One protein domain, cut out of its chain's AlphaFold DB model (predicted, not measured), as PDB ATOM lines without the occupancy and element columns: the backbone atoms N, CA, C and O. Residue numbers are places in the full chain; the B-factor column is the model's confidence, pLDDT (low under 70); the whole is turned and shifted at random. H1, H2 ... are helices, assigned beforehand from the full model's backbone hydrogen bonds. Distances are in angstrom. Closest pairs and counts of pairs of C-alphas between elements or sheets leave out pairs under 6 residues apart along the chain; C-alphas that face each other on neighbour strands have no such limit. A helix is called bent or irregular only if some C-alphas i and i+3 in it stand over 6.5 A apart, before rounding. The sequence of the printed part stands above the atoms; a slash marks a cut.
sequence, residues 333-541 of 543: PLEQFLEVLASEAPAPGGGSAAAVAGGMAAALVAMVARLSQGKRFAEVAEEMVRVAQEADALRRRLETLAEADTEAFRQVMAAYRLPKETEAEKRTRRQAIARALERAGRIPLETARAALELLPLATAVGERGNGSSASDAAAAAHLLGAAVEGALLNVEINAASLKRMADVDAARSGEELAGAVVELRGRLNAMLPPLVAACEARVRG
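What this domain is: This is residues 333 to 541 of the 543 residues of a protein of Limnochorda pilosa (UniProt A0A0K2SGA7). Five long helices or arms, H2, H3, H4a, H5 and H6a, form a rod-like up-and-down bundle, each running against the one before, with short H1 off its side. The printed part has 209 residues with six named helices, H1 to H6, all helix. It is only just compact, close to loose (radius of gyration of the C-alphas 19.8 A), spanning 72 by 35 by 27 A.

How they stand to each other: H4, residues 423 to 464, is the hub, touching 4 helices; assigned as one helix by its hydrogen bonds, it is bent, C-alphas 453 and 456 being 6.8 A apart, into H4a, 423 to 453, and H4b, 456 to 464. H4a touches H5, residues 467 to 499, opposite ways at a shallow tilt of 20 degrees; the closest C-alphas, of Ala 448 and Val 484, are 4.6 A apart. H3, residues 381 to 416, and H4a form a hairpin, closest at the C-alphas of Val 412 and Ala 436, 5.0 A. H2, residues 350 to 370, touches H3 at Ala 366 and Ala 388, C-alphas 4.2 A apart. H6, residues 504 to 539, likewise one helix by its hydrogen bonds, is bent, C-alphas 526 and 529 being 6.9 A apart; H6a, 504 to 526, touches H5, and H6b, 529 to 539, touches H4b. H1, residues 334 to 342, and H2 are near each other. Every O i to N i+4 pair is within hydrogen-bond range except in H4a, 26 of 27, and H5, 26 of 29.

Where its parts are: H1 begins at C-alpha 334 (42.433, -10.521, -33.371); H6b ends at C-alpha 539 (65.598, 1.540, -24.039). H3 is 52.3 A long, H5 47.5 A and H4a 45.2 A. H5 is irregular: C-alphas 468 and 471 are 7.8 A apart.

The domain as a whole: The two farthest C-alphas, of Lys 375 and Thr 422, are 72.3 A apart. The printed part has no cut and no long link; residue 346 alone has pLDDT under 70.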
ATOM      1  N   PRO A 333      37.628 -10.125 -33.415       78.69
ATOM      2  CA  PRO A 333      38.672 -10.720 -32.600       78.69
ATOM      3  C   PRO A 333      39.985 -10.791 -33.390       78.69
ATOM      4  O   PRO A 333      39.987 -11.128 -34.576       78.69
ATOM      5  N   LEU A 334      41.111 -10.501 -32.732       78.44
ATOM      6  CA  LEU A 334      42.433 -10.521 -33.371       78.44
ATOM      7  C   LEU A 334      42.726 -11.871 -34.044       78.44
ATOM      8  O   LEU A 334      43.270 -11.898 -35.142       78.44
ATOM      9  N   GLU A 335      42.342 -12.974 -33.400       73.19
ATOM     10  CA  GLU A 335      42.468 -14.330 -33.943       73.19
ATOM     11  C   GLU A 335      41.757 -14.458 -35.294       73.19
ATOM     12  O   GLU A 335      42.386 -14.798 -36.291       73.19
ATOM     13  N   GLN A 336      40.492 -14.043 -35.360       76.94
ATOM     14  CA  GLN A 336      39.708 -14.076 -36.591       76.94
ATOM     15  C   GLN A 336      40.291 -13.158 -37.673       76.94
ATOM     16  O   GLN A 336      40.332 -13.528 -38.845       76.94
ATOM     17  N   PHE A 337      40.771 -11.964 -37.310       82.94
ATOM     18  CA  PHE A 337      41.452 -11.087 -38.265       82.94
ATOM     19  C   PHE A 337      42.668 -11.778 -38.897       82.94
ATOM     20  O   PHE A 337      42.828 -11.747 -40.118       82.94
ATOM     21  N   LEU A 338      43.507 -12.416 -38.078       85.44
ATOM     22  CA  LEU A 338      44.711 -13.107 -38.538       85.44
ATOM     23  C   LEU A 338      44.379 -14.342 -39.381       85.44
ATOM     24  O   LEU A 338      45.032 -14.563 -40.399       85.44
ATOM     25  N   GLU A 339      43.357 -15.110 -39.005       81.19
ATOM     26  CA  GLU A 339      42.885 -16.262 -39.779       81.19
ATOM     27  C   GLU A 339      42.402 -15.855 -41.169       81.19
ATOM     28  O   GLU A 339      42.814 -16.452 -42.166       81.19
ATOM     29  N   VAL A 340      41.566 -14.814 -41.267       76.88
ATOM     30  CA  VAL A 340      41.076 -14.367 -42.576       76.88
ATOM     31  C   VAL A 340      42.212 -13.754 -43.396       76.88
ATOM     32  O   VAL A 340      42.310 -14.049 -44.586       76.88
ATOM     33  N   LEU A 341      43.105 -12.970 -42.781       84.12
ATOM     34  CA  LEU A 341      44.282 -12.414 -43.461       84.12
ATOM     35  C   LEU A 341      45.212 -13.509 -44.017       84.12
ATOM     36  O   LEU A 341      45.846 -13.303 -45.049       84.12
ATOM     37  N   ALA A 342      45.300 -14.659 -43.344       83.06
ATOM     38  CA  ALA A 342      46.106 -15.804 -43.770       83.06
ATOM     39  C   ALA A 342      45.404 -16.722 -44.791       83.06
ATOM     40  O   ALA A 342      46.031 -17.637 -45.326       83.06
ATOM     41  N   SER A 343      44.112 -16.510 -45.044       82.75
ATOM     42  CA  SER A 343      43.304 -17.361 -45.921       82.75
ATOM     43  C   SER A 343      43.448 -17.000 -47.408       82.75
ATOM     44  O   SER A 343      44.077 -16.012 -47.780       82.75
ATOM     45  N   GLU A 344      42.790 -17.767 -48.285       72.00
ATOM     46  CA  GLU A 344      42.644 -17.427 -49.714       72.00
ATOM     47  C   GLU A 344      41.660 -16.263 -49.960       72.00
ATOM     48  O   GLU A 344      41.297 -15.969 -51.105       72.00
ATOM     49  N   ALA A 345      41.186 -15.604 -48.896       71.19
ATOM     50  CA  ALA A 345      40.267 -14.494 -49.014       71.19
ATOM     51  C   ALA A 345      40.874 -13.326 -49.795       71.19
ATOM     52  O   ALA A 345      42.002 -12.913 -49.540       71.19
ATOM     53  N   PRO A 346      40.098 -12.713 -50.707       64.38
ATOM     54  CA  PRO A 346      40.555 -11.535 -51.433       64.38
ATOM     55  C   PRO A 346      40.797 -10.308 -50.534       64.38
ATOM     56  O   PRO A 346      41.519  -9.400 -50.935       64.38
ATOM     57  N   ALA A 347      40.160 -10.250 -49.360       73.88
ATOM     58  CA  ALA A 347      40.333  -9.204 -48.355       73.88
ATOM     59  C   ALA A 347      39.914  -9.726 -46.958       73.88
ATOM     60  O   ALA A 347      38.997 -10.555 -46.904       73.88
ATOM     61  N   PRO A 348      40.478  -9.216 -45.842       79.94
ATOM     62  CA  PRO A 348      41.527  -8.193 -45.744       79.94
ATOM     63  C   PRO A 348      42.859  -8.625 -46.360       79.94
ATOM     64  O   PRO A 348      43.185  -9.805 -46.396       79.94
ATOM     65  N   GLY A 349      43.620  -7.645 -46.847       86.44
ATOM     66  CA  GLY A 349      44.939  -7.849 -47.448       86.44
ATOM     67  C   GLY A 349      45.982  -6.875 -46.900       86.44
ATOM     68  O   GLY A 349      45.831  -6.321 -45.809       86.44
ATOM     69  N   GLY A 350      47.041  -6.633 -47.675       90.31
ATOM     70  CA  GLY A 350      48.173  -5.802 -47.248       90.31
ATOM     71  C   GLY A 350      47.804  -4.365 -46.848       90.31
ATOM     72  O   GLY A 350      48.366  -3.856 -45.882       90.31
ATOM     73  N   GLY A 351      46.854  -3.721 -47.537       91.69
ATOM     74  CA  GLY A 351      46.394  -2.365 -47.201       91.69
ATOM     75  C   GLY A 351      45.706  -2.304 -45.835       91.69
ATOM     76  O   GLY A 351      46.065  -1.494 -44.979       91.69
ATOM     77  N   SER A 352      44.787  -3.235 -45.590       91.44
ATOM     78  CA  SER A 352      44.086  -3.393 -44.313       91.44
ATOM     79  C   SER A 352      45.056  -3.728 -43.170       91.44
ATOM     80  O   SER A 352      44.986  -3.113 -42.107       91.44
ATOM     81  N   ALA A 353      46.020  -4.630 -43.398       94.06
ATOM     82  CA  ALA A 353      47.067  -4.950 -42.425       94.06
ATOM     83  C   ALA A 353      47.961  -3.739 -42.097       94.06
ATOM     84  O   ALA A 353      48.303  -3.522 -40.934       94.06
ATOM     85  N   ALA A 354      48.294  -2.913 -43.093       97.44
ATOM     86  CA  ALA A 354      49.054  -1.683 -42.888       97.44
ATOM     87  C   ALA A 354      48.287  -0.668 -42.020       97.44
ATOM     88  O   ALA A 354      48.865  -0.061 -41.116       97.44
ATOM     89  N   ALA A 355      46.977  -0.522 -42.237       96.25
ATOM     90  CA  ALA A 355      46.133   0.345 -41.416       96.25
ATOM     91  C   ALA A 355      46.014  -0.165 -39.968       96.25
ATOM     92  O   ALA A 355      46.156   0.622 -39.030       96.25
ATOM     93  N   VAL A 356      45.844  -1.481 -39.770       95.06
ATOM     94  CA  VAL A 356      45.826  -2.108 -38.436       95.06
ATOM     95  C   VAL A 356      47.161  -1.914 -37.711       95.06
ATOM     96  O   VAL A 356      47.163  -1.518 -36.545       95.06
ATOM     97  N   ALA A 357      48.297  -2.088 -38.395       97.56
ATOM     98  CA  ALA A 357      49.618  -1.810 -37.825       97.56
ATOM     99  C   ALA A 357      49.752  -0.344 -37.370       97.56
ATOM    100  O   ALA A 357      50.260  -0.070 -36.279       97.56
ATOM    101  N   GLY A 358      49.228   0.602 -38.156       98.06
ATOM    102  CA  GLY A 358      49.153   2.010 -37.767       98.06
ATOM    103  C   GLY A 358      48.259   2.238 -36.541       98.06
ATOM    104  O   GLY A 358      48.623   2.998 -35.644       98.06
ATOM    105  N   GLY A 359      47.110   1.563 -36.467       97.25
ATOM    106  CA  GLY A 359      46.206   1.617 -35.316       97.25
ATOM    107  C   GLY A 359      46.852   1.088 -34.030       97.25
ATOM    108  O   GLY A 359      46.731   1.716 -32.976       97.25
ATOM    109  N   MET A 360      47.611  -0.008 -34.122       97.81
ATOM    110  CA  MET A 360      48.413  -0.538 -33.011       97.81
ATOM    111  C   MET A 360      49.474   0.468 -32.555       97.81
ATOM    112  O   MET A 360      49.620   0.708 -31.356       97.81
ATOM    113  N   ALA A 361      50.177   1.108 -33.495       98.44
ATOM    114  CA  ALA A 361      51.142   2.153 -33.165       98.44
ATOM    115  C   ALA A 361      50.479   3.341 -32.451       98.44
ATOM    116  O   ALA A 361      50.981   3.806 -31.429       98.44
ATOM    117  N   ALA A 362      49.321   3.797 -32.938       98.38
ATOM    118  CA  ALA A 362      48.545   4.865 -32.311       98.38
ATOM    119  C   ALA A 362      48.120   4.507 -30.877       98.38
ATOM    120  O   ALA A 362      48.216   5.338 -29.973       98.38
ATOM    121  N   ALA A 363      47.695   3.261 -30.649       97.50
ATOM    122  CA  ALA A 363      47.327   2.770 -29.325       97.50
ATOM    123  C   ALA A 363      48.518   2.787 -28.352       97.50
ATOM    124  O   ALA A 363      48.371   3.247 -27.216       97.50
ATOM    125  N   LEU A 364      49.702   2.358 -28.803       98.00
ATOM    126  CA  LEU A 364      50.934   2.408 -28.010       98.00
ATOM    127  C   LEU A 364      51.349   3.851 -27.697       98.00
ATOM    128  O   LEU A 364      51.620   4.164 -26.539       98.00
ATOM    129  N   VAL A 365      51.313   4.759 -28.682       98.31
ATOM    130  CA  VAL A 365      51.580   6.193 -28.459       98.31
ATOM    131  C   VAL A 365      50.624   6.764 -27.410       98.31
ATOM    132  O   VAL A 365      51.065   7.396 -26.450       98.31
ATOM    133  N   ALA A 366      49.323   6.490 -27.531       97.38
ATOM    134  CA  ALA A 366      48.327   6.956 -26.573       97.38
ATOM    135  C   ALA A 366      48.548   6.364 -25.169       97.38
ATOM    136  O   ALA A 366      48.374   7.060 -24.167       97.38
ATOM    137  N   MET A 367      48.940   5.090 -25.069       97.56
ATOM    138  CA  MET A 367      49.275   4.446 -23.797       97.56
ATOM    139  C   MET A 367      50.467   5.134 -23.120       97.56
ATOM    140  O   MET A 367      50.346   5.559 -21.970       97.56
ATOM    141  N   VAL A 368      51.588   5.295 -23.831       96.94
ATOM    142  CA  VAL A 368      52.795   5.937 -23.286       96.94
ATOM    143  C   VAL A 368      52.495   7.377 -22.878       96.94
ATOM    144  O   VAL A 368      52.890   7.804 -21.791       96.94
ATOM    145  N   ALA A 369      51.733   8.112 -23.691       97.31
ATOM    146  CA  ALA A 369      51.305   9.465 -23.366       97.31
ATOM    147  C   ALA A 369      50.489   9.502 -22.061       97.31
ATOM    148  O   ALA A 369      50.818  10.269 -21.161       97.31
ATOM    149  N   ARG A 370      49.499   8.617 -21.874       96.81
ATOM    150  CA  ARG A 370      48.717   8.540 -20.620       96.81
ATOM    151  C   ARG A 370      49.571   8.210 -19.396       96.81
ATOM    152  O   ARG A 370      49.388   8.810 -18.338       96.81
ATOM    153  N   LEU A 371      50.553   7.322 -19.544       95.00
ATOM    154  CA  LEU A 371      51.519   7.005 -18.482       95.00
ATOM    155  C   LEU A 371      52.463   8.177 -18.146       95.00
ATOM    156  O   LEU A 371      53.178   8.122 -17.145       95.00
ATOM    157  N   SER A 372      52.438   9.242 -18.951       94.81
ATOM    158  CA  SER A 372      53.308  10.420 -18.867       94.81
ATOM    159  C   SER A 372      52.566  11.691 -18.422       94.81
ATOM    160  O   SER A 372      53.014  12.795 -18.707       94.81
ATOM    161  N   GLN A 373      51.426  11.562 -17.729       92.38
ATOM    162  CA  GLN A 373      50.594  12.700 -17.279       92.38
ATOM    163  C   GLN A 373      50.605  12.921 -15.754       92.38
ATOM    164  O   GLN A 373      50.052  13.898 -15.253       92.38
ATOM    165  N   GLY A 374      51.201  12.001 -14.989       86.50
ATOM    166  CA  GLY A 374      51.209  12.058 -13.524       86.50
ATOM    167  C   GLY A 374      52.094  13.170 -12.949       86.50
ATOM    168  O   GLY A 374      52.856  13.813 -13.661       86.50
ATOM    169  N   LYS A 375      52.075  13.342 -11.617       84.81
ATOM    170  CA  LYS A 375      52.845  14.388 -10.900       84.81
ATOM    171  C   LYS A 375      54.344  14.419 -11.243       84.81
ATOM    172  O   LYS A 375      54.942  15.486 -11.246       84.81
ATOM    173  N   ARG A 376      54.939  13.260 -11.550       89.69
ATOM    174  CA  ARG A 376      56.345  13.117 -11.978       89.69
ATOM    175  C   ARG A 376      56.628  13.734 -13.360       89.69
ATOM    176  O   ARG A 376      57.777  14.013 -13.668       89.69
ATOM    177  N   PHE A 377      55.594  13.943 -14.165       92.62
ATOM    178  CA  PHE A 377      55.649  14.426 -15.544       92.62
ATOM    179  C   PHE A 377      54.916  15.766 -15.709       92.62
ATOM    180  O   PHE A 377      54.451  16.083 -16.797       92.62
ATOM    181  N   ALA A 378      54.787  16.554 -14.635       91.69
ATOM    182  CA  ALA A 378      53.988  17.782 -14.627       91.69
ATOM    183  C   ALA A 378      54.359  18.763 -15.759       91.69
ATOM    184  O   ALA A 378      53.474  19.378 -16.340       91.69
ATOM    185  N   GLU A 379      55.643  18.847 -16.120       93.94
ATOM    186  CA  GLU A 379      56.150  19.718 -17.194       93.94
ATOM    187  C   GLU A 379      55.693  19.303 -18.601       93.94
ATOM    188  O   GLU A 379      55.688  20.123 -19.515       93.94
ATOM    189  N   VAL A 380      55.321  18.035 -18.792       95.44
ATOM    190  CA  VAL A 380      54.906  17.489 -20.096       95.44
ATOM    191  C   VAL A 380      53.451  17.016 -20.098       95.44
ATOM    192  O   VAL A 380      52.933  16.633 -21.141       95.44
ATOM    193  N   ALA A 381      52.764  17.065 -18.954       92.56
ATOM    194  CA  ALA A 381      51.447  16.464 -18.773       92.56
ATOM    195  C   ALA A 381      50.390  17.020 -19.742       92.56
ATOM    196  O   ALA A 381      49.664  16.243 -20.355       92.56
ATOM    197  N   GLU A 382      50.324  18.340 -19.941       94.69
ATOM    198  CA  GLU A 382      49.352  18.959 -20.860       94.69
ATOM    199  C   GLU A 382      49.592  18.579 -22.326       94.69
ATOM    200  O   GLU A 382      48.659  18.401 -23.110       94.69
ATOM    201  N   GLU A 383      50.855  18.446 -22.717       97.00
ATOM    202  CA  GLU A 383      51.220  17.939 -24.034       97.00
ATOM    203  C   GLU A 383      50.853  16.464 -24.172       97.00
ATOM    204  O   GLU A 383      50.218  16.092 -25.149       97.00
ATOM    205  N   MET A 384      51.145  15.643 -23.165       97.00
ATOM    206  CA  MET A 384      50.826  14.215 -23.171       97.00
ATOM    207  C   MET A 384      49.316  13.938 -23.143       97.00
ATOM    208  O   MET A 384      48.869  12.906 -23.642       97.00
ATOM    209  N   VAL A 385      48.498  14.847 -22.604       95.38
ATOM    210  CA  VAL A 385      47.033  14.796 -22.757       95.38
ATOM    211  C   VAL A 385      46.634  15.012 -24.216       95.38
ATOM    212  O   VAL A 385      45.862  14.217 -24.752       95.38
ATOM    213  N   ARG A 386      47.184  16.040 -24.875       97.50
ATOM    214  CA  ARG A 386      46.906  16.327 -26.294       97.50
ATOM    215  C   ARG A 386      47.373  15.193 -27.201       97.50
ATOM    216  O   ARG A 386      46.586  14.689 -27.993       97.50
ATOM    217  N   VAL A 387      48.599  14.710 -26.996       98.06
ATOM    218  CA  VAL A 387      49.171  13.572 -27.727       98.06
ATOM    219  C   VAL A 387      48.280  12.334 -27.610       98.06
ATOM    220  O   VAL A 387      48.001  11.692 -28.619       98.06
ATOM    221  N   ALA A 388      47.778  12.009 -26.411       94.44
ATOM    222  CA  ALA A 388      46.880  10.868 -26.230       94.44
ATOM    223  C   ALA A 388      45.551  11.031 -26.993       94.44
ATOM    224  O   ALA A 388      45.072  10.075 -27.599       94.44
ATOM    225  N   GLN A 389      44.966  12.232 -26.982       94.25
ATOM    226  CA  GLN A 389      43.708  12.526 -27.680       94.25
ATOM    227  C   GLN A 389      43.861  12.474 -29.205       94.25
ATOM    228  O   GLN A 389      43.010  11.905 -29.891       94.25
ATOM    229  N   GLU A 390      44.945  13.042 -29.735       97.69
ATOM    230  CA  GLU A 390      45.253  13.019 -31.167       97.69
ATOM    231  C   GLU A 390      45.571  11.595 -31.641       97.69
ATOM    232  O   GLU A 390      45.033  11.148 -32.657       97.69
ATOM    233  N   ALA A 391      46.343  10.832 -30.861       97.75
ATOM    234  CA  ALA A 391      46.609   9.426 -31.142       97.75
ATOM    235  C   ALA A 391      45.323   8.575 -31.126       97.75
ATOM    236  O   ALA A 391      45.133   7.743 -32.009       97.75
ATOM    237  N   ASP A 392      44.385   8.818 -30.201       92.56
ATOM    238  CA  ASP A 392      43.075   8.148 -30.201       92.56
ATOM    239  C   ASP A 392      42.236   8.478 -31.446       92.56
ATOM    240  O   ASP A 392      41.505   7.621 -31.952       92.56
ATOM    241  N   ALA A 393      42.295   9.723 -31.924       94.88
ATOM    242  CA  ALA A 393      41.597  10.137 -33.136       94.88
ATOM    243  C   ALA A 393      42.190   9.459 -34.379       94.88
ATOM    244  O   ALA A 393      41.442   8.932 -35.206       94.88
ATOM    245  N   LEU A 394      43.521   9.408 -34.471       97.50
ATOM    246  CA  LEU A 394      44.237   8.731 -35.551       97.50
ATOM    247  C   LEU A 394      44.019   7.217 -35.519       97.50
ATOM    248  O   LEU A 394      43.795   6.630 -36.576       97.50
ATOM    249  N   ARG A 395      43.964   6.597 -34.332       97.06
ATOM    250  CA  ARG A 395      43.597   5.183 -34.170       97.06
ATOM    251  C   ARG A 395      42.238   4.884 -34.803       97.06
ATOM    252  O   ARG A 395      42.152   4.028 -35.676       97.06
ATOM    253  N   ARG A 396      41.192   5.627 -34.418       91.62
ATOM    254  CA  ARG A 396      39.836   5.442 -34.974       91.62
ATOM    255  C   ARG A 396      39.798   5.662 -36.485       91.62
ATOM    256  O   ARG A 396      39.126   4.929 -37.201       91.62
ATOM    257  N   ARG A 397      40.535   6.661 -36.983       95.62
ATOM    258  CA  ARG A 397      40.644   6.929 -38.423       95.62
ATOM    259  C   ARG A 397      41.291   5.756 -39.166       95.62
ATOM    260  O   ARG A 397      40.798   5.377 -40.222       95.62
ATOM    261  N   LEU A 398      42.360   5.178 -38.623       95.94
ATOM    262  CA  LEU A 398      43.055   4.025 -39.204       95.94
ATOM    263  C   LEU A 398      42.195   2.752 -39.178       95.94
ATOM    264  O   LEU A 398      42.202   2.005 -40.150       95.94
ATOM    265  N   GLU A 399      41.387   2.554 -38.132       89.69
ATOM    266  CA  GLU A 399      40.379   1.483 -38.076       89.69
ATOM    267  C   GLU A 399      39.339   1.629 -39.200       89.69
ATOM    268  O   GLU A 399      39.098   0.681 -39.947       89.69
ATOM    269  N   THR A 400      38.787   2.832 -39.403       89.62
ATOM    270  CA  THR A 400      37.876   3.097 -40.532       89.62
ATOM    271  C   THR A 400      38.554   2.880 -41.888       89.62
ATOM    272  O   THR A 400      37.927   2.375 -42.818       89.62
ATOM    273  N   LEU A 401      39.833   3.237 -42.024       94.56
ATOM    274  CA  LEU A 401      40.578   3.048 -43.271       94.56
ATOM    275  C   LEU A 401      40.856   1.569 -43.577       94.56
ATOM    276  O   LEU A 401      40.798   1.192 -44.746       94.56
ATOM    277  N   ALA A 402      41.073   0.723 -42.561       90.69
ATOM    278  CA  ALA A 402      41.188  -0.728 -42.743       90.69
ATOM    279  C   ALA A 402      39.915  -1.321 -43.374       90.69
ATOM    280  O   ALA A 402      39.971  -2.115 -44.313       90.69
ATOM    281  N   GLU A 403      38.747  -0.896 -42.886       86.50
ATOM    282  CA  GLU A 403      37.449  -1.315 -43.425       86.50
ATOM    283  C   GLU A 403      37.235  -0.794 -44.847       86.50
ATOM    284  O   GLU A 403      36.800  -1.532 -45.738       86.50
ATOM    285  N   ALA A 404      37.577   0.474 -45.074       88.19
ATOM    286  CA  ALA A 404      37.428   1.116 -46.368       88.19
ATOM    287  C   ALA A 404      38.314   0.462 -47.447       88.19
ATOM    288  O   ALA A 404      37.880   0.356 -48.595       88.19
ATOM    289  N   ASP A 405      39.515  -0.004 -47.092       91.38
ATOM    290  CA  ASP A 405      40.435  -0.719 -47.989       91.38
ATOM    291  C   ASP A 405      39.835  -2.052 -48.456       91.38
ATOM    292  O   ASP A 405      39.740  -2.317 -49.658       91.38
ATOM    293  N   THR A 406      39.320  -2.838 -47.507       85.19
ATOM    294  CA  THR A 406      38.617  -4.094 -47.798       85.19
ATOM    295  C   THR A 406      37.428  -3.850 -48.737       85.19
ATOM    296  O   THR A 406      37.232  -4.582 -49.709       85.19
ATOM    297  N   GLU A 407      36.647  -2.795 -48.498       86.75
ATOM    298  CA  GLU A 407      35.500  -2.459 -49.343       86.75
ATOM    299  C   GLU A 407      35.900  -1.968 -50.744       86.75
ATOM    300  O   GLU A 407      35.303  -2.370 -51.746       86.75
ATOM    301  N   ALA A 408      36.947  -1.150 -50.856       86.75
ATOM    302  CA  ALA A 408      37.445  -0.723 -52.159       86.75
ATOM    303  C   ALA A 408      37.964  -1.902 -52.990       86.75
ATOM    304  O   ALA A 408      37.704  -1.951 -54.195       86.75
ATOM    305  N   PHE A 409      38.603  -2.893 -52.362       84.19
ATOM    306  CA  PHE A 409      38.996  -4.118 -53.053       84.19
ATOM    307  C   PHE A 409      37.780  -4.880 -53.605       84.19
ATOM    308  O   PHE A 409      37.776  -5.299 -54.769       84.19
ATOM    309  N   ARG A 410      36.703  -5.015 -52.817       84.88
ATOM    310  CA  ARG A 410      35.458  -5.653 -53.288       84.88
ATOM    311  C   ARG A 410      34.876  -4.937 -54.502       84.88
ATOM    312  O   ARG A 410      34.462  -5.597 -55.455       84.88
ATOM    313  N   GLN A 411      34.903  -3.606 -54.512       86.19
ATOM    314  CA  GLN A 411      34.428  -2.806 -55.644       86.19
ATOM    315  C   GLN A 411      35.281  -3.000 -56.897       86.19
ATOM    316  O   GLN A 411      34.733  -3.093 -57.997       86.19
ATOM    317  N   VAL A 412      36.603  -3.134 -56.749       85.31
ATOM    318  CA  VAL A 412      37.496  -3.490 -57.861       85.31
ATOM    319  C   VAL A 412      37.107  -4.854 -58.437       85.31
ATOM    320  O   VAL A 412      36.913  -4.983 -59.649       85.31
ATOM    321  N   MET A 413      36.901  -5.861 -57.586       85.06
ATOM    322  CA  MET A 413      36.486  -7.196 -58.030       85.06
ATOM    323  C   MET A 413      35.113  -7.191 -58.710       85.06
ATOM    324  O   MET A 413      34.943  -7.825 -59.753       85.06
ATOM    325  N   ALA A 414      34.147  -6.447 -58.171       85.38
ATOM    326  CA  ALA A 414      32.830  -6.279 -58.780       85.38
ATOM    327  C   ALA A 414      32.926  -5.608 -60.160       85.38
ATOM    328  O   ALA A 414      32.319  -6.084 -61.120       85.38
ATOM    329  N   ALA A 415      33.755  -4.568 -60.299       87.12
ATOM    330  CA  ALA A 415      33.988  -3.900 -61.576       87.12
ATOM    331  C   ALA A 415      34.606  -4.846 -62.621       87.12
ATOM    332  O   ALA A 415      34.221  -4.819 -63.792       87.12
ATOM    333  N   TYR A 416      35.517  -5.739 -62.213       84.38
ATOM    334  CA  TYR A 416      36.093  -6.736 -63.118       84.38
ATOM    335  C   TYR A 416      35.083  -7.774 -63.623       84.38
ATOM    336  O   TYR A 416      35.265  -8.260 -64.749       84.38
ATOM    337  N   ARG A 417      34.035  -8.070 -62.838       88.06
ATOM    338  CA  ARG A 417      32.951  -9.020 -63.161       88.06
ATOM    339  C   ARG A 417      31.874  -8.456 -64.091       88.06
ATOM    340  O   ARG A 417      31.040  -9.227 -64.556       88.06
ATOM    341  N   LEU A 418      31.876  -7.150 -64.372       87.50
ATOM    342  CA  LEU A 418      30.898  -6.550 -65.284       87.50
ATOM    343  C   LEU A 418      30.944  -7.199 -66.688       87.50
ATOM    344  O   LEU A 418      32.023  -7.629 -67.119       87.50
ATOM    345  N   PRO A 419      29.805  -7.236 -67.414       89.44
ATOM    346  CA  PRO A 419      29.733  -7.755 -68.781       89.44
ATOM    347  C   PRO A 419      30.727  -7.083 -69.736       89.44
ATOM    348  O   PRO A 419      31.173  -5.952 -69.515       89.44
ATOM    349  N   LYS A 420      31.105  -7.792 -70.803       90.88
ATOM    350  CA  LYS A 420      32.148  -7.360 -71.751       90.88
ATOM    351  C   LYS A 420      31.891  -7.803 -73.196       90.88
ATOM    352  O   LYS A 420      32.832  -7.809 -73.992       90.88
ATOM    353  N   GLU A 421      30.658  -8.171 -73.526       91.50
ATOM    354  CA  GLU A 421      30.308  -8.745 -74.825       91.50
ATOM    355  C   GLU A 421      30.070  -7.641 -75.863       91.50
ATOM    356  O   GLU A 421      30.536  -7.737 -77.000       91.50
ATOM    357  N   THR A 422      29.443  -6.532 -75.460       93.94
ATOM    358  CA  THR A 422      29.198  -5.382 -76.348       93.94
ATOM    359  C   THR A 422      30.224  -4.256 -76.166       93.94
ATOM    360  O   THR A 422      30.839  -4.103 -75.113       93.94
ATOM    361  N   GLU A 423      30.406  -3.403 -77.180       89.19
ATOM    362  CA  GLU A 423      31.282  -2.220 -77.063       89.19
ATOM    363  C   GLU A 423      30.787  -1.211 -76.012       89.19
ATOM    364  O   GLU A 423      31.590  -0.538 -75.360       89.19
ATOM    365  N   ALA A 424      29.469  -1.131 -75.803       88.81
ATOM    366  CA  ALA A 424      28.884  -0.334 -74.730       88.81
ATOM    367  C   ALA A 424      29.248  -0.914 -73.351       88.81
ATOM    368  O   ALA A 424      29.721  -0.182 -72.483       88.81
ATOM    369  N   GLU A 425      29.128  -2.231 -73.174       88.19
ATOM    370  CA  GLU A 425      29.519  -2.927 -71.943       88.19
ATOM    371  C   GLU A 425      31.016  -2.803 -71.655       88.19
ATOM    372  O   GLU A 425      31.400  -2.455 -70.539       88.19
ATOM    373  N   LYS A 426      31.880  -2.995 -72.661       83.44
ATOM    374  CA  LYS A 426      33.336  -2.829 -72.516       83.44
ATOM    375  C   LYS A 426      33.707  -1.419 -72.057       83.44
ATOM    376  O   LYS A 426      34.605  -1.269 -71.226       83.44
ATOM    377  N   ARG A 427      33.015  -0.391 -72.565       88.44
ATOM    378  CA  ARG A 427      33.211   1.007 -72.152       88.44
ATOM    379  C   ARG A 427      32.795   1.222 -70.699       88.44
ATOM    380  O   ARG A 427      33.598   1.737 -69.924       88.44
ATOM    381  N   THR A 428      31.595   0.781 -70.322       89.06
ATOM    382  CA  THR A 428      31.076   0.879 -68.947       89.06
ATOM    383  C   THR A 428      31.977   0.146 -67.958       89.06
ATOM    384  O   THR A 428      32.371   0.704 -66.936       89.06
ATOM    385  N   ARG A 429      32.387  -1.080 -68.298       89.25
ATOM    386  CA  ARG A 429      33.319  -1.889 -67.509       89.25
ATOM    387  C   ARG A 429      34.667  -1.196 -67.331       89.25
ATOM    388  O   ARG A 429      35.170  -1.137 -66.214       89.25
ATOM    389  N   ARG A 430      35.251  -0.638 -68.398       87.69
ATOM    390  CA  ARG A 430      36.528   0.097 -68.318       87.69
ATOM    391  C   ARG A 430      36.427   1.305 -67.381       87.69
ATOM    392  O   ARG A 430      37.324   1.495 -66.568       87.69
ATOM    393  N   GLN A 431      35.345   2.079 -67.465       90.38
ATOM    394  CA  GLN A 431      35.119   3.235 -66.588       90.38
ATOM    395  C   GLN A 431      34.911   2.823 -65.125       90.38
ATOM    396  O   GLN A 431      35.457   3.458 -64.225       90.38
ATOM    397  N   ALA A 432      34.160   1.746 -64.881       91.12
ATOM    398  CA  ALA A 432      33.958   1.213 -63.538       91.12
ATOM    399  C   ALA A 432      35.276   0.735 -62.910       91.12
ATOM    400  O   ALA A 432      35.559   1.068 -61.763       91.12
ATOM    401  N   ILE A 433      36.113   0.024 -63.677       89.44
ATOM    402  CA  ILE A 433      37.439  -0.423 -63.226       89.44
ATOM    403  C   ILE A 433      38.339   0.777 -62.913       89.44
ATOM    404  O   ILE A 433      38.980   0.781 -61.868       89.44
ATOM    405  N   ALA A 434      38.361   1.806 -63.770       90.00
ATOM    406  CA  ALA A 434      39.161   3.011 -63.538       90.00
ATOM    407  C   ALA A 434      38.800   3.683 -62.203       90.00
ATOM    408  O   ALA A 434      39.674   3.915 -61.373       90.00
ATOM    409  N   ARG A 435      37.503   3.917 -61.961       93.50
ATOM    410  CA  ARG A 435      37.013   4.534 -60.716       93.50
ATOM    411  C   ARG A 435      37.300   3.676 -59.486       93.50
ATOM    412  O   ARG A 435      37.680   4.203 -58.443       93.50
ATOM    413  N   ALA A 436      37.119   2.361 -59.600       91.88
ATOM    414  CA  ALA A 436      37.369   1.442 -58.496       91.88
ATOM    415  C   ALA A 436      38.863   1.382 -58.135       91.88
ATOM    416  O   ALA A 436      39.201   1.462 -56.957       91.88
ATOM    417  N   LEU A 437      39.758   1.314 -59.129       89.88
ATOM    418  CA  LEU A 437      41.211   1.338 -58.917       89.88
ATOM    419  C   LEU A 437      41.695   2.680 -58.361       89.88
ATOM    420  O   LEU A 437      42.580   2.709 -57.511       89.88
ATOM    421  N   GLU A 438      41.107   3.793 -58.804       94.00
ATOM    422  CA  GLU A 438      41.406   5.110 -58.239       94.00
ATOM    423  C   GLU A 438      41.060   5.160 -56.748       94.00
ATOM    424  O   GLU A 438      41.896   5.543 -55.929       94.00
ATOM    425  N   ARG A 439      39.861   4.697 -56.372       94.56
ATOM    426  CA  ARG A 439      39.458   4.586 -54.965       94.56
ATOM    427  C   ARG A 439      40.387   3.652 -54.181       94.56
ATOM    428  O   ARG A 439      40.842   4.032 -53.104       94.56
ATOM    429  N   ALA A 440      40.701   2.479 -54.728       92.25
ATOM    430  CA  ALA A 440      41.595   1.498 -54.109       92.25
ATOM    431  C   ALA A 440      43.039   2.004 -53.959       92.25
ATOM    432  O   ALA A 440      43.744   1.559 -53.065       92.25
ATOM    433  N   GLY A 441      43.481   2.960 -54.783       94.75
ATOM    434  CA  GLY A 441      44.764   3.647 -54.608       94.75
ATOM    435  C   GLY A 441      44.715   4.804 -53.602       94.75
ATOM    436  O   GLY A 441      45.681   5.030 -52.875       94.75
ATOM    437  N   ARG A 442      43.594   5.533 -53.522       97.81
ATOM    438  CA  ARG A 442      43.439   6.682 -52.609       97.81
ATOM    439  C   ARG A 442      43.327   6.272 -51.135       97.81
ATOM    440  O   ARG A 442      43.858   6.978 -50.284       97.81
ATOM    441  N   ILE A 443      42.697   5.141 -50.816       97.50
ATOM    442  CA  ILE A 443      42.509   4.711 -49.415       97.50
ATOM    443  C   ILE A 443      43.834   4.335 -48.718       97.50
ATOM    444  O   ILE A 443      44.105   4.860 -47.633       97.50
ATOM    445  N   PRO A 444      44.728   3.523 -49.318       97.50
ATOM    446  CA  PRO A 444      46.059   3.298 -48.759       97.50
ATOM    447  C   PRO A 444      46.891   4.585 -48.696       97.50
ATOM    448  O   PRO A 444      47.674   4.768 -47.768       97.50
ATOM    449  N   LEU A 445      46.685   5.539 -49.611       98.44
ATOM    450  CA  LEU A 445      47.356   6.839 -49.531       98.44
ATOM    451  C   LEU A 445      46.914   7.632 -48.291       98.44
ATOM    452  O   LEU A 445      47.743   8.238 -47.610       98.44
ATOM    453  N   GLU A 446      45.622   7.620 -47.967       98.44
ATOM    454  CA  GLU A 446      45.104   8.205 -46.726       98.44
ATOM    455  C   GLU A 446      45.611   7.470 -45.481       98.44
ATOM    456  O   GLU A 446      45.931   8.118 -44.484       98.44
ATOM    457  N   THR A 447      45.770   6.147 -45.563       98.44
ATOM    458  CA  THR A 447      46.376   5.325 -44.501       98.44
ATOM    459  C   THR A 447      47.822   5.740 -44.237       98.44
ATOM    460  O   THR A 447      48.183   6.016 -43.094       98.44
ATOM    461  N   ALA A 448      48.635   5.886 -45.289       98.56
ATOM    462  CA  ALA A 448      50.013   6.360 -45.175       98.56
ATOM    463  C   ALA A 448      50.088   7.772 -44.569       98.56
ATOM    464  O   ALA A 448      50.943   8.041 -43.729       98.56
ATOM    465  N   ARG A 449      49.173   8.676 -44.951       98.56
ATOM    466  CA  ARG A 449      49.099  10.033 -44.380       98.56
ATOM    467  C   ARG A 449      48.751  10.014 -42.895       98.56
ATOM    468  O   ARG A 449      49.463  10.640 -42.119       98.56
ATOM    469  N   ALA A 450      47.722   9.267 -42.501       98.31
ATOM    470  CA  ALA A 450      47.326   9.145 -41.100       98.31
ATOM    471  C   ALA A 450      48.441   8.518 -40.240       98.31
ATOM    472  O   ALA A 450      48.692   8.972 -39.127       98.31
ATOM    473  N   ALA A 451      49.165   7.527 -40.767       98.06
ATOM    474  CA  ALA A 451      50.326   6.960 -40.083       98.06
ATOM    475  C   ALA A 451      51.511   7.948 -40.003       98.06
ATOM    476  O   ALA A 451      52.183   8.020 -38.979       98.06
ATOM    477  N   LEU A 452      51.750   8.779 -41.024       97.62
ATOM    478  CA  LEU A 452      52.755   9.850 -40.953       97.62
ATOM    479  C   LEU A 452      52.377  10.963 -39.962       97.62
ATOM    480  O   LEU A 452      53.264  11.525 -39.324       97.62
ATOM    481  N   GLU A 453      51.085  11.273 -39.811       97.94
ATOM    482  CA  GLU A 453      50.574  12.209 -38.795       97.94
ATOM    483  C   GLU A 453      50.874  11.721 -37.360       97.94
ATOM    484  O   GLU A 453      51.021  12.545 -36.460       97.94
ATOM    485  N   LEU A 454      51.050  10.409 -37.143       97.69
ATOM    486  CA  LEU A 454      51.451   9.844 -35.847       97.69
ATOM    487  C   LEU A 454      52.944  10.012 -35.530       97.69
ATOM    488  O   LEU A 454      53.302   9.955 -34.357       97.69
ATOM    489  N   LEU A 455      53.829  10.214 -36.516       96.38
ATOM    490  CA  LEU A 455      55.278  10.262 -36.262       96.38
ATOM    491  C   LEU A 455      55.697  11.385 -35.298       96.38
ATOM    492  O   LEU A 455      56.444  11.083 -34.372       96.38
ATOM    493  N   PRO A 456      55.215  12.641 -35.417       96.69
ATOM    494  CA  PRO A 456      55.527  13.682 -34.435       96.69
ATOM    495  C   PRO A 456      55.043  13.339 -33.022       96.69
ATOM    496  O   PRO A 456      55.725  13.633 -32.041       96.69
ATOM    497  N   LEU A 457      53.885  12.681 -32.911       97.81
ATOM    498  CA  LEU A 457      53.329  12.232 -31.634       97.81
ATOM    499  C   LEU A 457      54.186  11.117 -31.023       97.81
ATOM    500  O   LEU A 457      54.479  11.139 -29.827       97.81
ATOM    501  N   ALA A 458      54.639  10.181 -31.861       96.56
ATOM    502  CA  ALA A 458      55.579   9.133 -31.491       96.56
ATOM    503  C   ALA A 458      56.934   9.711 -31.047       96.56
ATOM    504  O   ALA A 458      57.498   9.237 -30.065       96.56
ATOM    505  N   THR A 459      57.423  10.776 -31.693       96.19
ATOM    506  CA  THR A 459      58.619  11.518 -31.256       96.19
ATOM    507  C   THR A 459      58.421  12.156 -29.890       96.19
ATOM    508  O   THR A 459      59.262  11.967 -29.016       96.19
ATOM    509  N   ALA A 460      57.291  12.824 -29.647       95.12
ATOM    510  CA  ALA A 460      57.022  13.443 -28.351       95.12
ATOM    511  C   ALA A 460      57.044  12.415 -27.203       95.12
ATOM    512  O   ALA A 460      57.718  12.621 -26.187       95.12
ATOM    513  N   VAL A 461      56.366  11.270 -27.365       95.56
ATOM    514  CA  VAL A 461      56.401  10.199 -26.350       95.56
ATOM    515  C   VAL A 461      57.770   9.520 -26.279       95.56
ATOM    516  O   VAL A 461      58.237   9.197 -25.185       95.56
ATOM    517  N   GLY A 462      58.435   9.356 -27.422       92.50
ATOM    518  CA  GLY A 462      59.751   8.746 -27.552       92.50
ATOM    519  C   GLY A 462      60.841   9.545 -26.853       92.50
ATOM    520  O   GLY A 462      61.678   8.949 -26.193       92.50
ATOM    521  N   GLU A 463      60.802  10.874 -26.884       91.94
ATOM    522  CA  GLU A 463      61.813  11.734 -26.256       91.94
ATOM    523  C   GLU A 463      61.472  12.083 -24.804       91.94
ATOM    524  O   GLU A 463      62.344  12.096 -23.935       91.94
ATOM    525  N   ARG A 464      60.191  12.350 -24.516       91.56
ATOM    526  CA  ARG A 464      59.767  12.987 -23.253       91.56
ATOM    527  C   ARG A 464      58.762  12.182 -22.440       91.56
ATOM    528  O   ARG A 464      58.489  12.531 -21.293       91.56
ATOM    529  N   GLY A 465      58.238  11.094 -22.996       90.75
ATOM    530  CA  GLY A 465      57.339  10.187 -22.289       90.75
ATOM    531  C   GLY A 465      58.029   9.390 -21.180       90.75
ATOM    532  O   GLY A 465      59.239   9.490 -20.953       90.75
ATOM    533  N   ASN A 466      57.257   8.571 -20.476       90.81
ATOM    534  CA  ASN A 466      57.724   7.718 -19.395       90.81
ATOM    535  C   ASN A 466      58.795   6.740 -19.896       90.81
ATOM    536  O   ASN A 466      58.501   5.817 -20.652       90.81
ATOM    537  N   GLY A 467      60.033   6.904 -19.418       88.00
ATOM    538  CA  GLY A 467      61.163   6.055 -19.813       88.00
ATOM    539  C   GLY A 467      60.981   4.571 -19.472       88.00
ATOM    540  O   GLY A 467      61.573   3.724 -20.129       88.00
ATOM    541  N   SER A 468      60.111   4.237 -18.512       89.19
ATOM    542  CA  SER A 468      59.773   2.838 -18.188       89.19
ATOM    543  C   SER A 468      58.972   2.147 -19.300       89.19
ATOM    544  O   SER A 468      58.877   0.927 -19.305       89.19
ATOM    545  N   SER A 469      58.414   2.924 -20.232       90.81
ATOM    546  CA  SER A 469      57.665   2.468 -21.409       90.81
ATOM    547  C   SER A 469      58.396   2.819 -22.713       90.81
ATOM    548  O   SER A 469      57.784   2.928 -23.774       90.81
ATOM    549  N   ALA A 470      59.721   3.016 -22.659       89.06
ATOM    550  CA  ALA A 470      60.529   3.312 -23.844       89.06
ATOM    551  C   ALA A 470      60.476   2.180 -24.888       89.06
ATOM    552  O   ALA A 470      60.515   2.450 -26.087       89.06
ATOM    553  N   SER A 471      60.326   0.923 -24.452       91.75
ATOM    554  CA  SER A 471      60.131  -0.226 -25.345       91.75
ATOM    555  C   SER A 471      58.818  -0.143 -26.124       91.75
ATOM    556  O   SER A 471      58.790  -0.488 -27.301       91.75
ATOM    557  N   ASP A 472      57.752   0.367 -25.501       95.56
ATOM    558  CA  ASP A 472      56.447   0.549 -26.143       95.56
ATOM    559  C   ASP A 472      56.499   1.675 -27.186       95.56
ATOM    560  O   ASP A 472      55.960   1.541 -28.285       95.56
ATOM    561  N   ALA A 473      57.217   2.763 -26.878       92.12
ATOM    562  CA  ALA A 473      57.473   3.848 -27.826       92.12
ATOM    563  C   ALA A 473      58.340   3.390 -29.018       92.12
ATOM    564  O   ALA A 473      58.074   3.771 -30.159       92.12
ATOM    565  N   ALA A 474      59.343   2.536 -28.780       93.88
ATOM    566  CA  ALA A 474      60.147   1.931 -29.844       93.88
ATOM    567  C   ALA A 474      59.304   1.004 -30.737       93.88
ATOM    568  O   ALA A 474      59.361   1.101 -31.963       93.88
ATOM    569  N   ALA A 475      58.474   0.146 -30.135       96.81
ATOM    570  CA  ALA A 475      57.564  -0.730 -30.867       96.81
ATOM    571  C   ALA A 475      56.586   0.072 -31.741       96.81
ATOM    572  O   ALA A 475      56.396  -0.259 -32.912       96.81
ATOM    573  N   ALA A 476      56.033   1.171 -31.214       97.50
ATOM    574  CA  ALA A 476      55.188   2.080 -31.984       97.50
ATOM    575  C   ALA A 476      55.923   2.656 -33.205       97.50
ATOM    576  O   ALA A 476      55.373   2.648 -34.304       97.50
ATOM    577  N   ALA A 477      57.175   3.100 -33.048       96.31
ATOM    578  CA  ALA A 477      57.972   3.636 -34.152       96.31
ATOM    579  C   ALA A 477      58.184   2.604 -35.275       96.31
ATOM    580  O   ALA A 477      57.957   2.908 -36.446       96.31
ATOM    581  N   HIS A 478      58.547   1.362 -34.937       97.56
ATOM    582  CA  HIS A 478      58.703   0.302 -35.939       97.56
ATOM    583  C   HIS A 478      57.387  -0.039 -36.649       97.56
ATOM    584  O   HIS A 478      57.374  -0.198 -37.872       97.56
ATOM    585  N   LEU A 479      56.276  -0.094 -35.906       98.25
ATOM    586  CA  LEU A 479      54.948  -0.313 -36.480       98.25
ATOM    587  C   LEU A 479      54.540   0.818 -37.433       98.25
ATOM    588  O   LEU A 479      53.966   0.531 -38.479       98.25
ATOM    589  N   LEU A 480      54.884   2.078 -37.139       97.62
ATOM    590  CA  LEU A 480      54.639   3.202 -38.055       97.62
ATOM    591  C   LEU A 480      55.418   3.065 -39.362       97.62
ATOM    592  O   LEU A 480      54.856   3.305 -40.428       97.62
ATOM    593  N   GLY A 481      56.682   2.641 -39.297       97.50
ATOM    594  CA  GLY A 481      57.469   2.355 -40.496       97.50
ATOM    595  C   GLY A 481      56.817   1.290 -41.376       97.50
ATOM    596  O   GLY A 481      56.631   1.502 -42.574       97.50
ATOM    597  N   ALA A 482      56.404   0.178 -40.762       97.94
ATOM    598  CA  ALA A 482      55.709  -0.902 -41.455       97.94
ATOM    599  C   ALA A 482      54.350  -0.457 -42.025       97.94
ATOM    600  O   ALA A 482      54.022  -0.800 -43.159       97.94
ATOM    601  N   ALA A 483      53.582   0.334 -41.272       98.25
ATOM    602  CA  ALA A 483      52.280   0.847 -41.691       98.25
ATOM    603  C   ALA A 483      52.393   1.782 -42.901       98.25
ATOM    604  O   ALA A 483      51.655   1.624 -43.873       98.25
ATOM    605  N   VAL A 484      53.328   2.739 -42.876       98.38
ATOM    606  CA  VAL A 484      53.510   3.682 -43.989       98.38
ATOM    607  C   VAL A 484      54.001   2.948 -45.233       98.38
ATOM    608  O   VAL A 484      53.356   3.057 -46.271       98.38
ATOM    609  N   GLU A 485      55.075   2.156 -45.156       98.06
ATOM    610  CA  GLU A 485      55.574   1.444 -46.345       98.06
ATOM    611  C   GLU A 485      54.576   0.413 -46.875       98.06
ATOM    612  O   GLU A 485      54.346   0.345 -48.083       98.06
ATOM    613  N   GLY A 486      53.919  -0.343 -45.989       97.56
ATOM    614  CA  GLY A 486      52.876  -1.290 -46.374       97.56
ATOM    615  C   GLY A 486      51.734  -0.607 -47.128       97.56
ATOM    616  O   GLY A 486      51.302  -1.088 -48.177       97.56
ATOM    617  N   ALA A 487      51.289   0.557 -46.654       98.25
ATOM    618  CA  ALA A 487      50.259   1.337 -47.323       98.25
ATOM    619  C   ALA A 487      50.744   1.897 -48.674       98.25
ATOM    620  O   ALA A 487      50.035   1.774 -49.673       98.25
ATOM    621  N   LEU A 488      51.964   2.445 -48.746       98.19
ATOM    622  CA  LEU A 488      52.531   2.997 -49.984       98.19
ATOM    623  C   LEU A 488      52.702   1.942 -51.085       98.19
ATOM    624  O   LEU A 488      52.386   2.231 -52.238       98.19
ATOM    625  N   LEU A 489      53.094   0.711 -50.750       97.50
ATOM    626  CA  LEU A 489      53.156  -0.398 -51.715       97.50
ATOM    627  C   LEU A 489      51.775  -0.707 -52.328       97.50
ATOM    628  O   LEU A 489      51.662  -0.983 -53.526       97.50
ATOM    629  N   ASN A 490      50.705  -0.600 -51.530       95.94
ATOM    630  CA  ASN A 490      49.327  -0.758 -52.007       95.94
ATOM    631  C   ASN A 490      48.864   0.437 -52.866       95.94
ATOM    632  O   ASN A 490      48.068   0.262 -53.791       95.94
ATOM    633  N   VAL A 491      49.397   1.644 -52.642       97.69
ATOM    634  CA  VAL A 491      49.202   2.774 -53.568       97.69
ATOM    635  C   VAL A 491      49.907   2.503 -54.900       97.69
ATOM    636  O   VAL A 491      49.305   2.676 -55.961       97.69
ATOM    637  N   GLU A 492      51.163   2.047 -54.867       96.94
ATOM    638  CA  GLU A 492      51.994   1.822 -56.057       96.94
ATOM    639  C   GLU A 492      51.390   0.782 -57.007       96.94
ATOM    640  O   GLU A 492      51.351   1.013 -58.219       96.94
ATOM    641  N   ILE A 493      50.859  -0.330 -56.484       93.50
ATOM    642  CA  ILE A 493      50.257  -1.379 -57.323       93.50
ATOM    643  C   ILE A 493      48.982  -0.898 -58.037       93.50
ATOM    644  O   ILE A 493      48.762  -1.209 -59.217       93.50
ATOM    645  N   ASN A 494      48.167  -0.076 -57.367       92.81
ATOM    646  CA  ASN A 494      46.974   0.535 -57.958       92.81
ATOM    647  C   ASN A 494      47.352   1.636 -58.961       92.81
ATOM    648  O   ASN A 494      46.837   1.654 -60.080       92.81
ATOM    649  N   ALA A 495      48.324   2.489 -58.624       94.75
ATOM    650  CA  ALA A 495      48.855   3.524 -59.508       94.75
ATOM    651  C   ALA A 495      49.436   2.935 -60.806       94.75
ATOM    652  O   ALA A 495      49.136   3.412 -61.900       94.75
ATOM    653  N   ALA A 496      50.217   1.854 -60.712       93.44
ATOM    654  CA  ALA A 496      50.757   1.145 -61.872       93.44
ATOM    655  C   ALA A 496      49.655   0.520 -62.744       93.44
ATOM    656  O   ALA A 496      49.800   0.408 -63.964       93.44
ATOM    657  N   SER A 497      48.543   0.101 -62.141       91.00
ATOM    658  CA  SER A 497      47.389  -0.427 -62.874       91.00
ATOM    659  C   SER A 497      46.636   0.678 -63.616       91.00
ATOM    660  O   SER A 497      46.342   0.505 -64.797       91.00
ATOM    661  N   LEU A 498      46.434   1.836 -62.983       90.31
ATOM    662  CA  LEU A 498      45.823   3.028 -63.585       90.31
ATOM    663  C   LEU A 498      46.651   3.604 -64.742       90.31
ATOM    664  O   LEU A 498      46.109   3.853 -65.816       90.31
ATOM    665  N   LYS A 499      47.975   3.728 -64.580       91.12
ATOM    666  CA  LYS A 499      48.891   4.218 -65.634       91.12
ATOM    667  C   LYS A 499      48.888   3.364 -66.902       91.12
ATOM    668  O   LYS A 499      49.183   3.862 -67.982       91.12
ATOM    669  N   ARG A 500      48.581   2.068 -66.781       91.12
ATOM    670  CA  ARG A 500      48.493   1.141 -67.922       91.12
ATOM    671  C   ARG A 500      47.146   1.206 -68.644       91.12
ATOM    672  O   ARG A 500      46.981   0.553 -69.675       91.12
ATOM    673  N   MET A 501      46.170   1.943 -68.115       86.94
ATOM    674  CA  MET A 501      44.876   2.104 -68.766       86.94
ATOM    675  C   MET A 501      44.992   3.073 -69.944       86.94
ATOM    676  O   MET A 501      45.674   4.085 -69.877       86.94
ATOM    677  N   ALA A 502      44.254   2.793 -71.019       81.81
ATOM    678  CA  ALA A 502      44.143   3.696 -72.169       81.81
ATOM    679  C   ALA A 502      43.281   4.947 -71.886       81.81
ATOM    680  O   ALA A 502      43.033   5.741 -72.788       81.81
ATOM    681  N   ASP A 503      42.759   5.077 -70.666       88.00
ATOM    682  CA  ASP A 503      41.942   6.199 -70.220       88.00
ATOM    683  C   ASP A 503      42.857   7.300 -69.660       88.00
ATOM    684  O   ASP A 503      43.655   7.045 -68.758       88.00
ATOM    685  N   VAL A 504      42.770   8.507 -70.228       89.69
ATOM    686  CA  VAL A 504      43.681   9.621 -69.918       89.69
ATOM    687  C   VAL A 504      43.512  10.113 -68.480       89.69
ATOM    688  O   VAL A 504      44.506  10.415 -67.818       89.69
ATOM    689  N   ASP A 505      42.281  10.163 -67.970       90.19
ATOM    690  CA  ASP A 505      42.016  10.607 -66.601       90.19
ATOM    691  C   ASP A 505      42.480   9.555 -65.584       90.19
ATOM    692  O   ASP A 505      43.046   9.903 -64.541       90.19
ATOM    693  N   ALA A 506      42.320   8.269 -65.910       89.06
ATOM    694  CA  ALA A 506      42.865   7.180 -65.103       89.06
ATOM    695  C   ALA A 506      44.400   7.230 -65.058       89.06
ATOM    696  O   ALA A 506      44.986   7.158 -63.977       89.06
ATOM    697  N   ALA A 507      45.060   7.413 -66.207       92.00
ATOM    698  CA  ALA A 507      46.515   7.509 -66.277       92.00
ATOM    699  C   ALA A 507      47.052   8.697 -65.461       92.00
ATOM    700  O   ALA A 507      47.978   8.510 -64.666       92.00
ATOM    701  N   ARG A 508      46.413   9.875 -65.568       95.31
ATOM    702  CA  ARG A 508      46.736  11.057 -64.749       95.31
ATOM    703  C   ARG A 508      46.595  10.761 -63.255       95.31
ATOM    704  O   ARG A 508      47.511  11.038 -62.488       95.31
ATOM    705  N   SER A 509      45.494  10.132 -62.849       94.56
ATOM    706  CA  SER A 509      45.275   9.749 -61.445       94.56
ATOM    707  C   SER A 509      46.363   8.789 -60.944       94.56
ATOM    708  O   SER A 509      46.846   8.908 -59.821       94.56
ATOM    709  N   GLY A 510      46.813   7.863 -61.795       95.44
ATOM    710  CA  GLY A 510      47.946   6.991 -61.490       95.44
ATOM    711  C   GLY A 510      49.270   7.748 -61.317       95.44
ATOM    712  O   GLY A 510      50.076   7.388 -60.460       95.44
ATOM    713  N   GLU A 511      49.527   8.793 -62.106       97.06
ATOM    714  CA  GLU A 511      50.697   9.671 -61.939       97.06
ATOM    715  C   GLU A 511      50.653  10.463 -60.634       97.06
ATOM    716  O   GLU A 511      51.653  10.479 -59.915       97.06
ATOM    717  N   GLU A 512      49.498  11.029 -60.291       97.25
ATOM    718  CA  GLU A 512      49.280  11.747 -59.031       97.25
ATOM    719  C   GLU A 512      49.548  10.846 -57.815       97.25
ATOM    720  O   GLU A 512      50.302  11.222 -56.914       97.25
ATOM    721  N   LEU A 513      48.997   9.627 -57.815       97.38
ATOM    722  CA  LEU A 513      49.230   8.648 -56.750       97.38
ATOM    723  C   LEU A 513      50.715   8.283 -56.623       97.38
ATOM    724  O   LEU A 513      51.249   8.249 -55.517       97.38
ATOM    725  N   ALA A 514      51.407   8.053 -57.742       97.06
ATOM    726  CA  ALA A 514      52.835   7.735 -57.726       97.06
ATOM    727  C   ALA A 514      53.695   8.907 -57.219       97.06
ATOM    728  O   ALA A 514      54.658   8.686 -56.486       97.06
ATOM    729  N   GLY A 515      53.347  10.146 -57.578       97.69
ATOM    730  CA  GLY A 515      54.010  11.341 -57.055       97.69
ATOM    731  C   GLY A 515      53.852  11.464 -55.539       97.69
ATOM    732  O   GLY A 515      54.833  11.686 -54.830       97.69
ATOM    733  N   ALA A 516      52.639  11.219 -55.033       97.81
ATOM    734  CA  ALA A 516      52.367  11.230 -53.601       97.81
ATOM    735  C   ALA A 516      53.163  10.149 -52.846       97.81
ATOM    736  O   ALA A 516      53.636  10.401 -51.742       97.81
ATOM    737  N   VAL A 517      53.375   8.970 -53.443       98.19
ATOM    738  CA  VAL A 517      54.208   7.923 -52.826       98.19
ATOM    739  C   VAL A 517      55.644   8.394 -52.615       98.19
ATOM    740  O   VAL A 517      56.184   8.230 -51.522       98.19
ATOM    741  N   VAL A 518      56.256   9.012 -53.629       98.00
ATOM    742  CA  VAL A 518      57.630   9.531 -53.529       98.00
ATOM    743  C   VAL A 518      57.736  10.579 -52.420       98.00
ATOM    744  O   VAL A 518      58.664  10.527 -51.612       98.00
ATOM    745  N   GLU A 519      56.768  11.494 -52.345       98.00
ATOM    746  CA  GLU A 519      56.714  12.528 -51.308       98.00
ATOM    747  C   GLU A 519      56.618  11.921 -49.898       98.00
ATOM    748  O   GLU A 519      57.434  12.224 -49.023       98.00
ATOM    749  N   LEU A 520      55.636  11.044 -49.670       97.88
ATOM    750  CA  LEU A 520      55.379  10.467 -48.351       97.88
ATOM    751  C   LEU A 520      56.511   9.539 -47.897       97.88
ATOM    752  O   LEU A 520      56.899   9.588 -46.729       97.88
ATOM    753  N   ARG A 521      57.104   8.765 -48.813       98.06
ATOM    754  CA  ARG A 521      58.292   7.944 -48.531       98.06
ATOM    755  C   ARG A 521      59.498   8.807 -48.159       98.06
ATOM    756  O   ARG A 521      60.228   8.486 -47.225       98.06
ATOM    757  N   GLY A 522      59.683   9.943 -48.836       97.81
ATOM    758  CA  GLY A 522      60.705  10.927 -48.473       97.81
ATOM    759  C   GLY A 522      60.531  11.448 -47.043       97.81
ATOM    760  O   GLY A 522      61.495  11.492 -46.279       97.81
ATOM    761  N   ARG A 523      59.292  11.771 -46.648       97.44
ATOM    762  CA  ARG A 523      58.968  12.199 -45.276       97.44
ATOM    763  C   ARG A 523      59.224  11.098 -44.249       97.44
ATOM    764  O   ARG A 523      59.826  11.380 -43.215       97.44
ATOM    765  N   LEU A 524      58.823   9.859 -44.540       97.25
ATOM    766  CA  LEU A 524      59.091   8.714 -43.667       97.25
ATOM    767  C   LEU A 524      60.595   8.548 -43.421       97.25
ATOM    768  O   LEU A 524      61.025   8.487 -42.273       97.25
ATOM    769  N   ASN A 525      61.394   8.548 -44.490       97.00
ATOM    770  CA  ASN A 525      62.847   8.383 -44.414       97.00
ATOM    771  C   ASN A 525      63.543   9.510 -43.642       97.00
ATOM    772  O   ASN A 525      64.590   9.282 -43.042       97.00
ATOM    773  N   ALA A 526      62.974  10.717 -43.641       96.69
ATOM    774  CA  ALA A 526      63.498  11.830 -42.860       96.69
ATOM    775  C   ALA A 526      63.155  11.721 -41.362       96.69
ATOM    776  O   ALA A 526      63.961  12.105 -40.519       96.69
ATOM    777  N   MET A 527      61.963  11.219 -41.026       95.69
ATOM    778  CA  MET A 527      61.416  11.276 -39.666       95.69
ATOM    779  C   MET A 527      61.616   9.990 -38.855       95.69
ATOM    780  O   MET A 527      61.837  10.054 -37.648       95.69
ATOM    781  N   LEU A 528      61.534   8.820 -39.492       96.19
ATOM    782  CA  LEU A 528      61.543   7.533 -38.797       96.19
ATOM    783  C   LEU A 528      62.920   7.159 -38.212       96.19
ATOM    784  O   LEU A 528      62.955   6.768 -37.045       96.19
ATOM    785  N   PRO A 529      64.054   7.284 -38.935       96.12
ATOM    786  CA  PRO A 529      65.359   6.922 -38.381       96.12
ATOM    787  C   PRO A 529      65.741   7.661 -37.085       96.12
ATOM    788  O   PRO A 529      66.140   6.979 -36.139       96.12
ATOM    789  N   PRO A 530      65.611   9.004 -36.974       94.19
ATOM    790  CA  PRO A 530      65.940   9.688 -35.724       94.19
ATOM    791  C   PRO A 530      64.991   9.302 -34.584       94.19
ATOM    792  O   PRO A 530      65.450   9.139 -33.456       94.19
ATOM    793  N   LEU A 531      63.702   9.078 -34.870       93.88
ATOM    794  CA  LEU A 531      62.734   8.585 -33.887       93.88
ATOM    795  C   LEU A 531      63.137   7.213 -33.331       93.88
ATOM    796  O   LEU A 531      63.214   7.035 -32.117       93.88
ATOM    797  N   VAL A 532      63.413   6.245 -34.209       94.44
ATOM    798  CA  VAL A 532      63.820   4.891 -33.800       94.44
ATOM    799  C   VAL A 532      65.106   4.952 -32.978       94.44
ATOM    800  O   VAL A 532      65.164   4.363 -31.900       94.44
ATOM    801  N   ALA A 533      66.102   5.720 -33.428       91.25
ATOM    802  CA  ALA A 533      67.359   5.885 -32.704       91.25
ATOM    803  C   ALA A 533      67.155   6.484 -31.300       91.25
ATOM    804  O   ALA A 533      67.746   5.990 -30.338       91.25
ATOM    805  N   ALA A 534      66.298   7.501 -31.164       89.25
ATOM    806  CA  ALA A 534      65.973   8.108 -29.875       89.25
ATOM    807  C   ALA A 534      65.278   7.109 -28.933       89.25
ATOM    808  O   ALA A 534      65.685   6.956 -27.778       89.25
ATOM    809  N   CYS A 535      64.280   6.373 -29.429       89.62
ATOM    810  CA  CYS A 535      63.592   5.348 -28.647       89.62
ATOM    811  C   CYS A 535      64.548   4.225 -28.208       89.62
ATOM    812  O   CYS A 535      64.568   3.859 -27.033       89.62
ATOM    813  N   GLU A 536      65.386   3.705 -29.112       89.19
ATOM    814  CA  GLU A 536      66.361   2.655 -28.791       89.19
ATOM    815  C   GLU A 536      67.413   3.112 -27.775       89.19
ATOM    816  O   GLU A 536      67.772   2.347 -26.875       89.19
ATOM    817  N   ALA A 537      67.902   4.350 -27.885       89.19
ATOM    818  CA  ALA A 537      68.850   4.907 -26.926       89.19
ATOM    819  C   ALA A 537      68.249   4.951 -25.514       89.19
ATOM    820  O   ALA A 537      68.905   4.550 -24.550       89.19
ATOM    821  N   ARG A 538      66.975   5.342 -25.387       87.69
ATOM    822  CA  ARG A 538      66.267   5.334 -24.098       87.69
ATOM    823  C   ARG A 538      66.027   3.926 -23.565       87.69
ATOM    824  O   ARG A 538      66.197   3.711 -22.369       87.69
ATOM    825  N   VAL A 539      65.709   2.959 -24.430       88.56
ATOM    826  CA  VAL A 539      65.598   1.540 -24.039       88.56
ATOM    827  C   VAL A 539      66.923   1.016 -23.478       88.56
ATOM    828  O   VAL A 539      66.928   0.286 -22.490       88.56
ATOM    829  N   ARG A 540      68.055   1.407 -24.073       88.88
ATOM    830  CA  ARG A 540      69.400   1.000 -23.629       88.88
ATOM    831  C   ARG A 540      69.931   1.818 -22.445       88.88
ATOM    832  O   ARG A 540      71.003   1.499 -21.937       88.88
ATOM    833  N   GLY A 541      69.212   2.853 -22.003       78.88
ATOM    834  CA  GLY A 541      69.658   3.768 -20.946       78.88
ATOM    835  C   GLY A 541      70.838   4.658 -21.353       78.88
ATOM    836  O   GLY A 541      71.584   5.114 -20.491       78.88
TER     837      GLY A 541